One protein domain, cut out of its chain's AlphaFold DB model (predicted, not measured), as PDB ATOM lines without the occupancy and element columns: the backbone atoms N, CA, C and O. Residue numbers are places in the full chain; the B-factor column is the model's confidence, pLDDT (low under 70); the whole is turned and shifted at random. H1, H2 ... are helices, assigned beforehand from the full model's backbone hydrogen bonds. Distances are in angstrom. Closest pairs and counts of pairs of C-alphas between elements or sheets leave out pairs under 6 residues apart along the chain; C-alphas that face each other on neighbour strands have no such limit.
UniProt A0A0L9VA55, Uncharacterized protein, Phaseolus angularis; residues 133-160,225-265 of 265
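What this domain is: This is residues 133 to 160 and 225 to 265 of the 265 residues of an uncharacterized protein of Phaseolus angularis (UniProt A0A0L9VA55). Two separate helices, H1 and the much longer H2, run in nearly opposite directions, offset sideways with an open gap between them and shifted lengthwise, overlapping only in part; the unnamed residues 133 to 138 before H1 reach back alongside H2. The outline is a rod, with C-alphas spanning 76 by 24 by 11 A. The printed part has 69 residues, with two named helices in the order H1, H2 and no named strand; its class is all helix. It is extended, with a radius of gyration of the C-alphas of 21.3 A.

Where its parts are: The printed part begins at Ala 133, its C-alpha at (-25.095, 43.766, -19.696). H1 holds residues 139 to 160, from C-alpha 139 at (-9.136, 37.182, -17.268), and is 32.7 A from first to last C-alpha. H2 holds residues 225 to 264, is 58.5 A long in the same measure, and ends with C-alpha 264 at (-52.703, 48.402, -18.449).

How they stand to each other: H1 and H2 are apart, with no C-alpha of the one within 8 A of the other. The x component of the N-to-C direction is 0.93 for H1 and -0.98 for H2. Residues 134 to 160, 225 to 245 and 251 to 265 stand free. In H2 every O i to N i+4 pair is within hydrogen-bond range; in H1, 17 of 18 are.

The domain as a whole: The two farthest C-alphas, those of Ala 160 and Gly 265, are 75.9 A apart. Residues 161 to 224 are not printed, and the C-alphas of Ala 160 and Val 225 are 21.6 A apart across this cut. Gly 265 is the chain's last residue. The model's mean pLDDT is 59 in H1 and 94 in H2; residues 133 to 152, 155 and 160 are under 70.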
ATOM      1  N   ALA A 133     -24.821  44.500 -20.929       46.88
ATOM      2  CA  ALA A 133     -25.095  43.766 -19.696       46.88
ATOM      3  C   ALA A 133     -24.324  42.436 -19.585       46.88
ATOM      4  O   ALA A 133     -24.369  41.804 -18.531       46.88
ATOM      5  N   ILE A 134     -23.619  41.996 -20.637       44.44
ATOM      6  CA  ILE A 134     -22.735  40.831 -20.550       44.44
ATOM      7  C   ILE A 134     -21.406  41.327 -19.964       44.44
ATOM      8  O   ILE A 134     -20.685  42.053 -20.652       44.44
ATOM      9  N   PRO A 135     -21.058  40.981 -18.708       41.16
ATOM     10  CA  PRO A 135     -19.766  41.349 -18.155       41.16
ATOM     11  C   PRO A 135     -18.693  40.742 -19.056       41.16
ATOM     12  O   PRO A 135     -18.661  39.524 -19.252       41.16
ATOM     13  N   MET A 136     -17.834  41.584 -19.638       40.22
ATOM     14  CA  MET A 136     -16.670  41.071 -20.351       40.22
ATOM     15  C   MET A 136     -15.907  40.154 -19.390       40.22
ATOM     16  O   MET A 136     -15.706  40.537 -18.230       40.22
ATOM     17  N   PRO A 137     -15.524  38.943 -19.825       39.03
ATOM     18  CA  PRO A 137     -14.825  38.025 -18.953       39.03
ATOM     19  C   PRO A 137     -13.564  38.726 -18.438       39.03
ATOM     20  O   PRO A 137     -12.819  39.367 -19.181       39.03
ATOM     21  N   MET A 138     -13.351  38.595 -17.133       43.50
ATOM     22  CA  MET A 138     -12.319  39.264 -16.349       43.50
ATOM     23  C   MET A 138     -10.854  38.790 -16.571       43.50
ATOM     24  O   MET A 138      -9.973  39.474 -16.048       43.50
ATOM     25  N   PRO A 139     -10.493  37.726 -17.341       46.47
ATOM     26  CA  PRO A 139      -9.136  37.182 -17.268       46.47
ATOM     27  C   PRO A 139      -8.079  37.987 -18.042       46.47
ATOM     28  O   PRO A 139      -6.914  37.600 -18.037       46.47
ATOM     29  N   MET A 140      -8.429  39.095 -18.710       41.59
ATOM     30  CA  MET A 140      -7.411  39.963 -19.325       41.59
ATOM     31  C   MET A 140      -6.788  40.958 -18.340       41.59
ATOM     32  O   MET A 140      -5.620  41.293 -18.496       41.59
ATOM     33  N   ILE A 141      -7.522  41.414 -17.318       50.12
ATOM     34  CA  ILE A 141      -7.013  42.437 -16.385       50.12
ATOM     35  C   ILE A 141      -6.071  41.813 -15.347       50.12
ATOM     36  O   ILE A 141      -5.030  42.389 -15.045       50.12
ATOM     37  N   GLU A 142      -6.374  40.605 -14.862       50.16
ATOM     38  CA  GLU A 142      -5.490  39.876 -13.937       50.16
ATOM     39  C   GLU A 142      -4.162  39.497 -14.601       50.16
ATOM     40  O   GLU A 142      -3.102  39.673 -14.003       50.16
ATOM     41  N   ARG A 143      -4.195  39.104 -15.882       50.56
ATOM     42  CA  ARG A 143      -2.971  38.840 -16.651       50.56
ATOM     43  C   ARG A 143      -2.108  40.092 -16.807       50.56
ATOM     44  O   ARG A 143      -0.896  39.990 -16.698       50.56
ATOM     45  N   LEU A 144      -2.699  41.274 -17.004       43.16
ATOM     46  CA  LEU A 144      -1.946  42.538 -17.062       43.16
ATOM     47  C   LEU A 144      -1.322  42.923 -15.708       43.16
ATOM     48  O   LEU A 144      -0.202  43.432 -15.682       43.16
ATOM     49  N   GLY A 145      -1.991  42.620 -14.591       50.38
ATOM     50  CA  GLY A 145      -1.432  42.812 -13.246       50.38
ATOM     51  C   GLY A 145      -0.246  41.889 -12.932       50.38
ATOM     52  O   GLY A 145       0.687  42.293 -12.234       50.38
ATOM     53  N   GLU A 146      -0.238  40.668 -13.476       51.31
ATOM     54  CA  GLU A 146       0.891  39.736 -13.343       51.31
ATOM     55  C   GLU A 146       2.129  40.186 -14.132       51.31
ATOM     56  O   GLU A 146       3.247  40.040 -13.636       51.31
ATOM     57  N   TYR A 147       1.955  40.787 -15.315       47.72
ATOM     58  CA  TYR A 147       3.081  41.322 -16.092       47.72
ATOM     59  C   TYR A 147       3.747  42.524 -15.406       47.72
ATOM     60  O   TYR A 147       4.975  42.561 -15.324       47.72
ATOM     61  N   ALA A 148       2.968  43.444 -14.827       52.75
ATOM     62  CA  ALA A 148       3.508  44.596 -14.096       52.75
ATOM     63  C   ALA A 148       4.307  44.177 -12.844       52.75
ATOM     64  O   ALA A 148       5.391  44.694 -12.582       52.75
ATOM     65  N   ASN A 149       3.827  43.169 -12.106       59.69
ATOM     66  CA  ASN A 149       4.533  42.639 -10.933       59.69
ATOM     67  C   ASN A 149       5.829  41.886 -11.274       59.69
ATOM     68  O   ASN A 149       6.698  41.745 -10.408       59.69
ATOM     69  N   ARG A 150       5.960  41.362 -12.499       66.25
ATOM     70  CA  ARG A 150       7.181  40.689 -12.957       66.25
ATOM     71  C   ARG A 150       8.271  41.705 -13.291       66.25
ATOM     72  O   ARG A 150       9.392  41.561 -12.817       66.25
ATOM     73  N   GLU A 151       7.906  42.780 -13.987       65.62
ATOM     74  CA  GLU A 151       8.830  43.860 -14.349       65.62
ATOM     75  C   GLU A 151       9.361  44.617 -13.114       65.62
ATOM     76  O   GLU A 151      10.555  44.907 -13.019       65.62
ATOM     77  N   GLU A 152       8.507  44.859 -12.113       66.25
ATOM     78  CA  GLU A 152       8.898  45.456 -10.825       66.25
ATOM     79  C   GLU A 152       9.932  44.588 -10.073       66.25
ATOM     80  O   GLU A 152      10.856  45.099  -9.430       66.25
ATOM     81  N   ARG A 153       9.800  43.256 -10.157       71.56
ATOM     82  CA  ARG A 153      10.702  42.303  -9.496       71.56
ATOM     83  C   ARG A 153      12.061  42.247 -10.194       71.56
ATOM     84  O   ARG A 153      13.089  42.254  -9.517       71.56
ATOM     85  N   ASP A 154      12.062  42.280 -11.522       73.19
ATOM     86  CA  ASP A 154      13.285  42.275 -12.328       73.19
ATOM     87  C   ASP A 154      14.095  43.571 -12.135       73.19
ATOM     88  O   ASP A 154      15.323  43.524 -12.019       73.19
ATOM     89  N   ARG A 155      13.429  44.725 -11.968       69.25
ATOM     90  CA  ARG A 155      14.111  45.987 -11.614       69.25
ATOM     91  C   ARG A 155      14.761  45.939 -10.231       69.25
ATOM     92  O   ARG A 155      15.897  46.386 -10.084       69.25
ATOM     93  N   LYS A 156      14.096  45.356  -9.227       72.19
ATOM     94  CA  LYS A 156      14.673  45.208  -7.874       72.19
ATOM     95  C   LYS A 156      15.897  44.292  -7.854       72.19
ATOM     96  O   LYS A 156      16.861  44.595  -7.156       72.19
ATOM     97  N   HIS A 157      15.890  43.216  -8.642       70.12
ATOM     98  CA  HIS A 157      17.056  42.340  -8.769       70.12
ATOM     99  C   HIS A 157      18.245  43.035  -9.439       70.12
ATOM    100  O   HIS A 157      19.377  42.837  -9.000       70.12
ATOM    101  N   LYS A 158      18.000  43.896 -10.434       71.38
ATOM    102  CA  LYS A 158      19.065  44.648 -11.109       71.38
ATOM    103  C   LYS A 158      19.738  45.676 -10.188       71.38
ATOM    104  O   LYS A 158      20.963  45.722 -10.111       71.38
ATOM    105  N   VAL A 159      18.949  46.421  -9.409       71.75
ATOM    106  CA  VAL A 159      19.483  47.379  -8.420       71.75
ATOM    107  C   VAL A 159      20.265  46.659  -7.313       71.75
ATOM    108  O   VAL A 159      21.312  47.136  -6.883       71.75
ATOM    109  N   ALA A 160      19.817  45.473  -6.888       65.56
ATOM    110  CA  ALA A 160      20.548  44.665  -5.911       65.56
ATOM    111  C   ALA A 160      21.887  44.126  -6.459       65.56
ATOM    112  O   ALA A 160      22.865  44.073  -5.714       65.56
ATOM    113  N   VAL A 225       5.409  58.344 -14.646       80.44
ATOM    114  CA  VAL A 225       4.876  57.346 -13.700       80.44
ATOM    115  C   VAL A 225       3.768  57.944 -12.821       80.44
ATOM    116  O   VAL A 225       2.713  57.329 -12.649       80.44
ATOM    117  N   ARG A 226       3.928  59.189 -12.342       81.00
ATOM    118  CA  ARG A 226       2.863  59.883 -11.590       81.00
ATOM    119  C   ARG A 226       1.588  60.060 -12.412       81.00
ATOM    120  O   ARG A 226       0.503  59.784 -11.901       81.00
ATOM    121  N   ARG A 227       1.692  60.462 -13.683       84.44
ATOM    122  CA  ARG A 227       0.518  60.618 -14.565       84.44
ATOM    123  C   ARG A 227      -0.193  59.291 -14.827       84.44
ATOM    124  O   ARG A 227      -1.421  59.267 -14.835       84.44
ATOM    125  N   ILE A 228       0.554  58.197 -14.981       89.19
ATOM    126  CA  ILE A 228      -0.020  56.854 -15.160       89.19
ATOM    127  C   ILE A 228      -0.794  56.436 -13.903       89.19
ATOM    128  O   ILE A 228      -1.954  56.046 -14.012       89.19
ATOM    129  N   SER A 229      -0.220  56.630 -12.709       84.88
ATOM    130  CA  SER A 229      -0.900  56.288 -11.448       84.88
ATOM    131  C   SER A 229      -2.203  57.074 -11.225       84.88
ATOM    132  O   SER A 229      -3.198  56.529 -10.745       84.88
ATOM    133  N   GLN A 230      -2.238  58.350 -11.628       90.56
ATOM    134  CA  GLN A 230      -3.457  59.162 -11.579       90.56
ATOM    135  C   GLN A 230      -4.523  58.635 -12.547       90.56
ATOM    136  O   GLN A 230      -5.699  58.558 -12.184       90.56
ATOM    137  N   LEU A 231      -4.116  58.232 -13.753       90.44
ATOM    138  CA  LEU A 231      -5.021  57.680 -14.757       90.44
ATOM    139  C   LEU A 231      -5.603  56.330 -14.313       90.44
ATOM    140  O   LEU A 231      -6.797  56.095 -14.475       90.44
ATOM    141  N   GLU A 232      -4.797  55.462 -13.700       93.12
ATOM    142  CA  GLU A 232      -5.257  54.171 -13.176       93.12
ATOM    143  C   GLU A 232      -6.296  54.326 -12.064       93.12
ATOM    144  O   GLU A 232      -7.303  53.609 -12.045       93.12
ATOM    145  N   ASN A 233      -6.091  55.283 -11.157       93.88
ATOM    146  CA  ASN A 233      -7.067  55.584 -10.112       93.88
ATOM    147  C   ASN A 233      -8.375  56.120 -10.710       93.88
ATOM    148  O   ASN A 233      -9.452  55.644 -10.344       93.88
ATOM    149  N   ALA A 234      -8.294  57.016 -11.700       93.25
ATOM    150  CA  ALA A 234      -9.471  57.516 -12.407       93.25
ATOM    151  C   ALA A 234     -10.236  56.397 -13.142       93.25
ATOM    152  O   ALA A 234     -11.465  56.358 -13.100       93.25
ATOM    153  N   VAL A 235      -9.532  55.446 -13.770       93.88
ATOM    154  CA  VAL A 235     -10.152  54.292 -14.445       93.88
ATOM    155  C   VAL A 235     -10.848  53.366 -13.445       93.88
ATOM    156  O   VAL A 235     -11.958  52.905 -13.716       93.88
ATOM    157  N   LYS A 236     -10.251  53.119 -12.272       93.81
ATOM    158  CA  LYS A 236     -10.883  52.318 -11.208       93.81
ATOM    159  C   LYS A 236     -12.170  52.963 -10.700       93.81
ATOM    160  O   LYS A 236     -13.168  52.265 -10.510       93.81
ATOM    161  N   ASP A 237     -12.178  54.279 -10.517       93.94
ATOM    162  CA  ASP A 237     -13.379  54.989 -10.080       93.94
ATOM    163  C   ASP A 237     -14.440  55.059 -11.182       93.94
ATOM    164  O   ASP A 237     -15.618  54.816 -10.910       93.94
ATOM    165  N   LEU A 238     -14.042  55.241 -12.443       92.94
ATOM    166  CA  LEU A 238     -14.955  55.148 -13.584       92.94
ATOM    167  C   LEU A 238     -15.586  53.751 -13.689       92.94
ATOM    168  O   LEU A 238     -16.785  53.621 -13.934       92.94
ATOM    169  N   GLN A 239     -14.809  52.694 -13.439       94.38
ATOM    170  CA  GLN A 239     -15.309  51.321 -13.428       94.38
ATOM    171  C   GLN A 239     -16.337  51.096 -12.309       94.38
ATOM    172  O   GLN A 239     -17.349  50.424 -12.532       94.38
ATOM    173  N   LYS A 240     -16.115  51.661 -11.114       95.44
ATOM    174  CA  LYS A 240     -17.101  51.625 -10.019       95.44
ATOM    175  C   LYS A 240     -18.371  52.388 -10.394       95.44
ATOM    176  O   LYS A 240     -19.463  51.853 -10.212       95.44
ATOM    177  N   MET A 241     -18.237  53.584 -10.971       93.38
ATOM    178  CA  MET A 241     -19.382  54.380 -11.425       93.38
ATOM    179  C   MET A 241     -20.196  53.646 -12.496       93.38
ATOM    180  O   MET A 241     -21.422  53.608 -12.411       93.38
ATOM    181  N   MET A 242     -19.540  52.982 -13.450       95.44
ATOM    182  CA  MET A 242     -20.226  52.203 -14.484       95.44
ATOM    183  C   MET A 242     -21.019  51.031 -13.889       95.44
ATOM    184  O   MET A 242     -22.158  50.799 -14.290       95.44
ATOM    185  N   LYS A 243     -20.468  50.326 -12.890       93.88
ATOM    186  CA  LYS A 243     -21.195  49.257 -12.180       93.88
ATOM    187  C   LYS A 243     -22.440  49.796 -11.469       93.88
ATOM    188  O   LYS A 243     -23.508  49.203 -11.596       93.88
ATOM    189  N   MET A 244     -22.321  50.932 -10.779       94.31
ATOM    190  CA  MET A 244     -23.462  51.582 -10.120       94.31
ATOM    191  C   MET A 244     -24.538  52.009 -11.125       94.31
ATOM    192  O   MET A 244     -25.726  51.818 -10.869       94.31
ATOM    193  N   LEU A 245     -24.133  52.518 -12.291       96.25
ATOM    194  CA  LEU A 245     -25.047  52.941 -13.352       96.25
ATOM    195  C   LEU A 245     -25.830  51.755 -13.932       96.25
ATOM    196  O   LEU A 245     -27.041  51.858 -14.114       96.25
ATOM    197  N   VAL A 246     -25.175  50.613 -14.160       96.44
ATOM    198  CA  VAL A 246     -25.851  49.389 -14.629       96.44
ATOM    199  C   VAL A 246     -26.890  48.912 -13.613       96.44
ATOM    200  O   VAL A 246     -28.019  48.610 -13.996       96.44
ATOM    201  N   VAL A 247     -26.550  48.899 -12.319       97.12
ATOM    202  CA  VAL A 247     -27.493  48.515 -11.255       97.12
ATOM    203  C   VAL A 247     -28.687  49.471 -11.207       97.12
ATOM    204  O   VAL A 247     -29.830  49.014 -11.184       97.12
ATOM    205  N   ALA A 248     -28.446  50.784 -11.260       96.69
ATOM    206  CA  ALA A 248     -29.512  51.785 -11.290       96.69
ATOM    207  C   ALA A 248     -30.438  51.592 -12.501       96.69
ATOM    208  O   ALA A 248     -31.660  51.600 -12.358       96.69
ATOM    209  N   LEU A 249     -29.869  51.330 -13.679       97.38
ATOM    210  CA  LEU A 249     -30.630  51.102 -14.902       97.38
ATOM    211  C   LEU A 249     -31.481  49.822 -14.828       97.38
ATOM    212  O   LEU A 249     -32.635  49.832 -15.260       97.38
ATOM    213  N   CYS A 250     -30.971  48.747 -14.218       97.50
ATOM    214  CA  CYS A 250     -31.758  47.540 -13.949       97.50
ATOM    215  C   CYS A 250     -32.961  47.824 -13.038       97.50
ATOM    216  O   CYS A 250     -34.069  47.378 -13.340       97.50
ATOM    217  N   VAL A 251     -32.769  48.592 -11.961       97.62
ATOM    218  CA  VAL A 251     -33.862  48.979 -11.053       97.62
ATOM    219  C   VAL A 251     -34.895  49.842 -11.784       97.62
ATOM    220  O   VAL A 251     -36.092  49.566 -11.686       97.62
ATOM    221  N   CYS A 252     -34.459  50.820 -12.583       97.75
ATOM    222  CA  CYS A 252     -35.357  51.647 -13.392       97.75
ATOM    223  C   CYS A 252     -36.226  50.806 -14.336       97.75
ATOM    224  O   CYS A 252     -37.432  51.031 -14.410       97.75
ATOM    225  N   ILE A 253     -35.654  49.800 -15.010       97.56
ATOM    226  CA  ILE A 253     -36.420  48.908 -15.896       97.56
ATOM    227  C   ILE A 253     -37.501  48.150 -15.115       97.56
ATOM    228  O   ILE A 253     -38.640  48.073 -15.576       97.56
ATOM    229  N   VAL A 254     -37.181  47.618 -13.930       97.69
ATOM    230  CA  VAL A 254     -38.158  46.902 -13.091       97.69
ATOM    231  C   VAL A 254     -39.304  47.829 -12.680       97.69
ATOM    232  O   VAL A 254     -40.467  47.456 -12.830       97.69
ATOM    233  N   VAL A 255     -38.995  49.053 -12.242       97.94
ATOM    234  CA  VAL A 255     -40.007  50.056 -11.870       97.94
ATOM    235  C   VAL A 255     -40.896  50.413 -13.064       97.94
ATOM    236  O   VAL A 255     -42.121  50.405 -12.938       97.94
ATOM    237  N   CYS A 256     -40.313  50.645 -14.244       97.31
ATOM    238  CA  CYS A 256     -41.076  50.916 -15.462       97.31
ATOM    239  C   CYS A 256     -42.010  49.755 -15.833       97.31
ATOM    240  O   CYS A 256     -43.148  49.998 -16.222       97.31
ATOM    241  N   LEU A 257     -41.569  48.500 -15.690       96.44
ATOM    242  CA  LEU A 257     -42.406  47.329 -15.973       96.44
ATOM    243  C   LEU A 257     -43.569  47.194 -14.984       96.44
ATOM    244  O   LEU A 257     -44.679  46.868 -15.405       96.44
ATOM    245  N   VAL A 258     -43.335  47.455 -13.695       97.56
ATOM    246  CA  VAL A 258     -44.390  47.442 -12.668       97.56
ATOM    247  C   VAL A 258     -45.425  48.528 -12.954       97.56
ATOM    248  O   VAL A 258     -46.619  48.235 -12.989       97.56
ATOM    249  N   MET A 259     -44.977  49.752 -13.247       96.94
ATOM    250  CA  MET A 259     -45.872  50.853 -13.617       96.94
ATOM    251  C   MET A 259     -46.656  50.551 -14.891       96.94
ATOM    252  O   MET A 259     -47.864  50.744 -14.931       96.94
ATOM    253  N   PHE A 260     -46.006  49.988 -15.908       96.69
ATOM    254  CA  PHE A 260     -46.672  49.616 -17.153       96.69
ATOM    255  C   PHE A 260     -47.747  48.541 -16.951       96.69
ATOM    256  O   PHE A 260     -48.788  48.585 -17.599       96.69
ATOM    257  N   ARG A 261     -47.526  47.585 -16.038       96.50
ATOM    258  CA  ARG A 261     -48.548  46.593 -15.670       96.50
ATOM    259  C   ARG A 261     -49.722  47.214 -14.926       96.50
ATOM    260  O   ARG A 261     -50.842  46.798 -15.175       96.50
ATOM    261  N   PHE A 262     -49.466  48.188 -14.057       96.06
ATOM    262  CA  PHE A 262     -50.516  48.881 -13.314       96.06
ATOM    263  C   PHE A 262     -51.368  49.784 -14.215       96.06
ATOM    264  O   PHE A 262     -52.573  49.860 -14.036       96.06
ATOM    265  N   CYS A 263     -50.768  50.429 -15.218       93.75
ATOM    266  CA  CYS A 263     -51.506  51.285 -16.151       93.75
ATOM    267  C   CYS A 263     -52.321  50.514 -17.205       93.75
ATOM    268  O   CYS A 263     -53.161  51.118 -17.867       93.75
ATOM    269  N   LEU A 264     -52.037  49.225 -17.427       92.31
ATOM    270  CA  LEU A 264     -52.703  48.402 -18.449       92.31
ATOM    271  C   LEU A 264     -53.695  47.370 -17.892       92.31
ATOM    272  O   LEU A 264     -54.356  46.707 -18.693       92.31
ATOM    273  N   GLY A 265     -53.733  47.173 -16.573       87.00
ATOM    274  CA  GLY A 265     -54.670  46.270 -15.898       87.00
ATOM    275  C   GLY A 265     -55.868  47.031 -15.372       87.00
ATOM    276  O   GLY A 265     -56.989  46.511 -15.548       87.00
TER     277      GLY A 265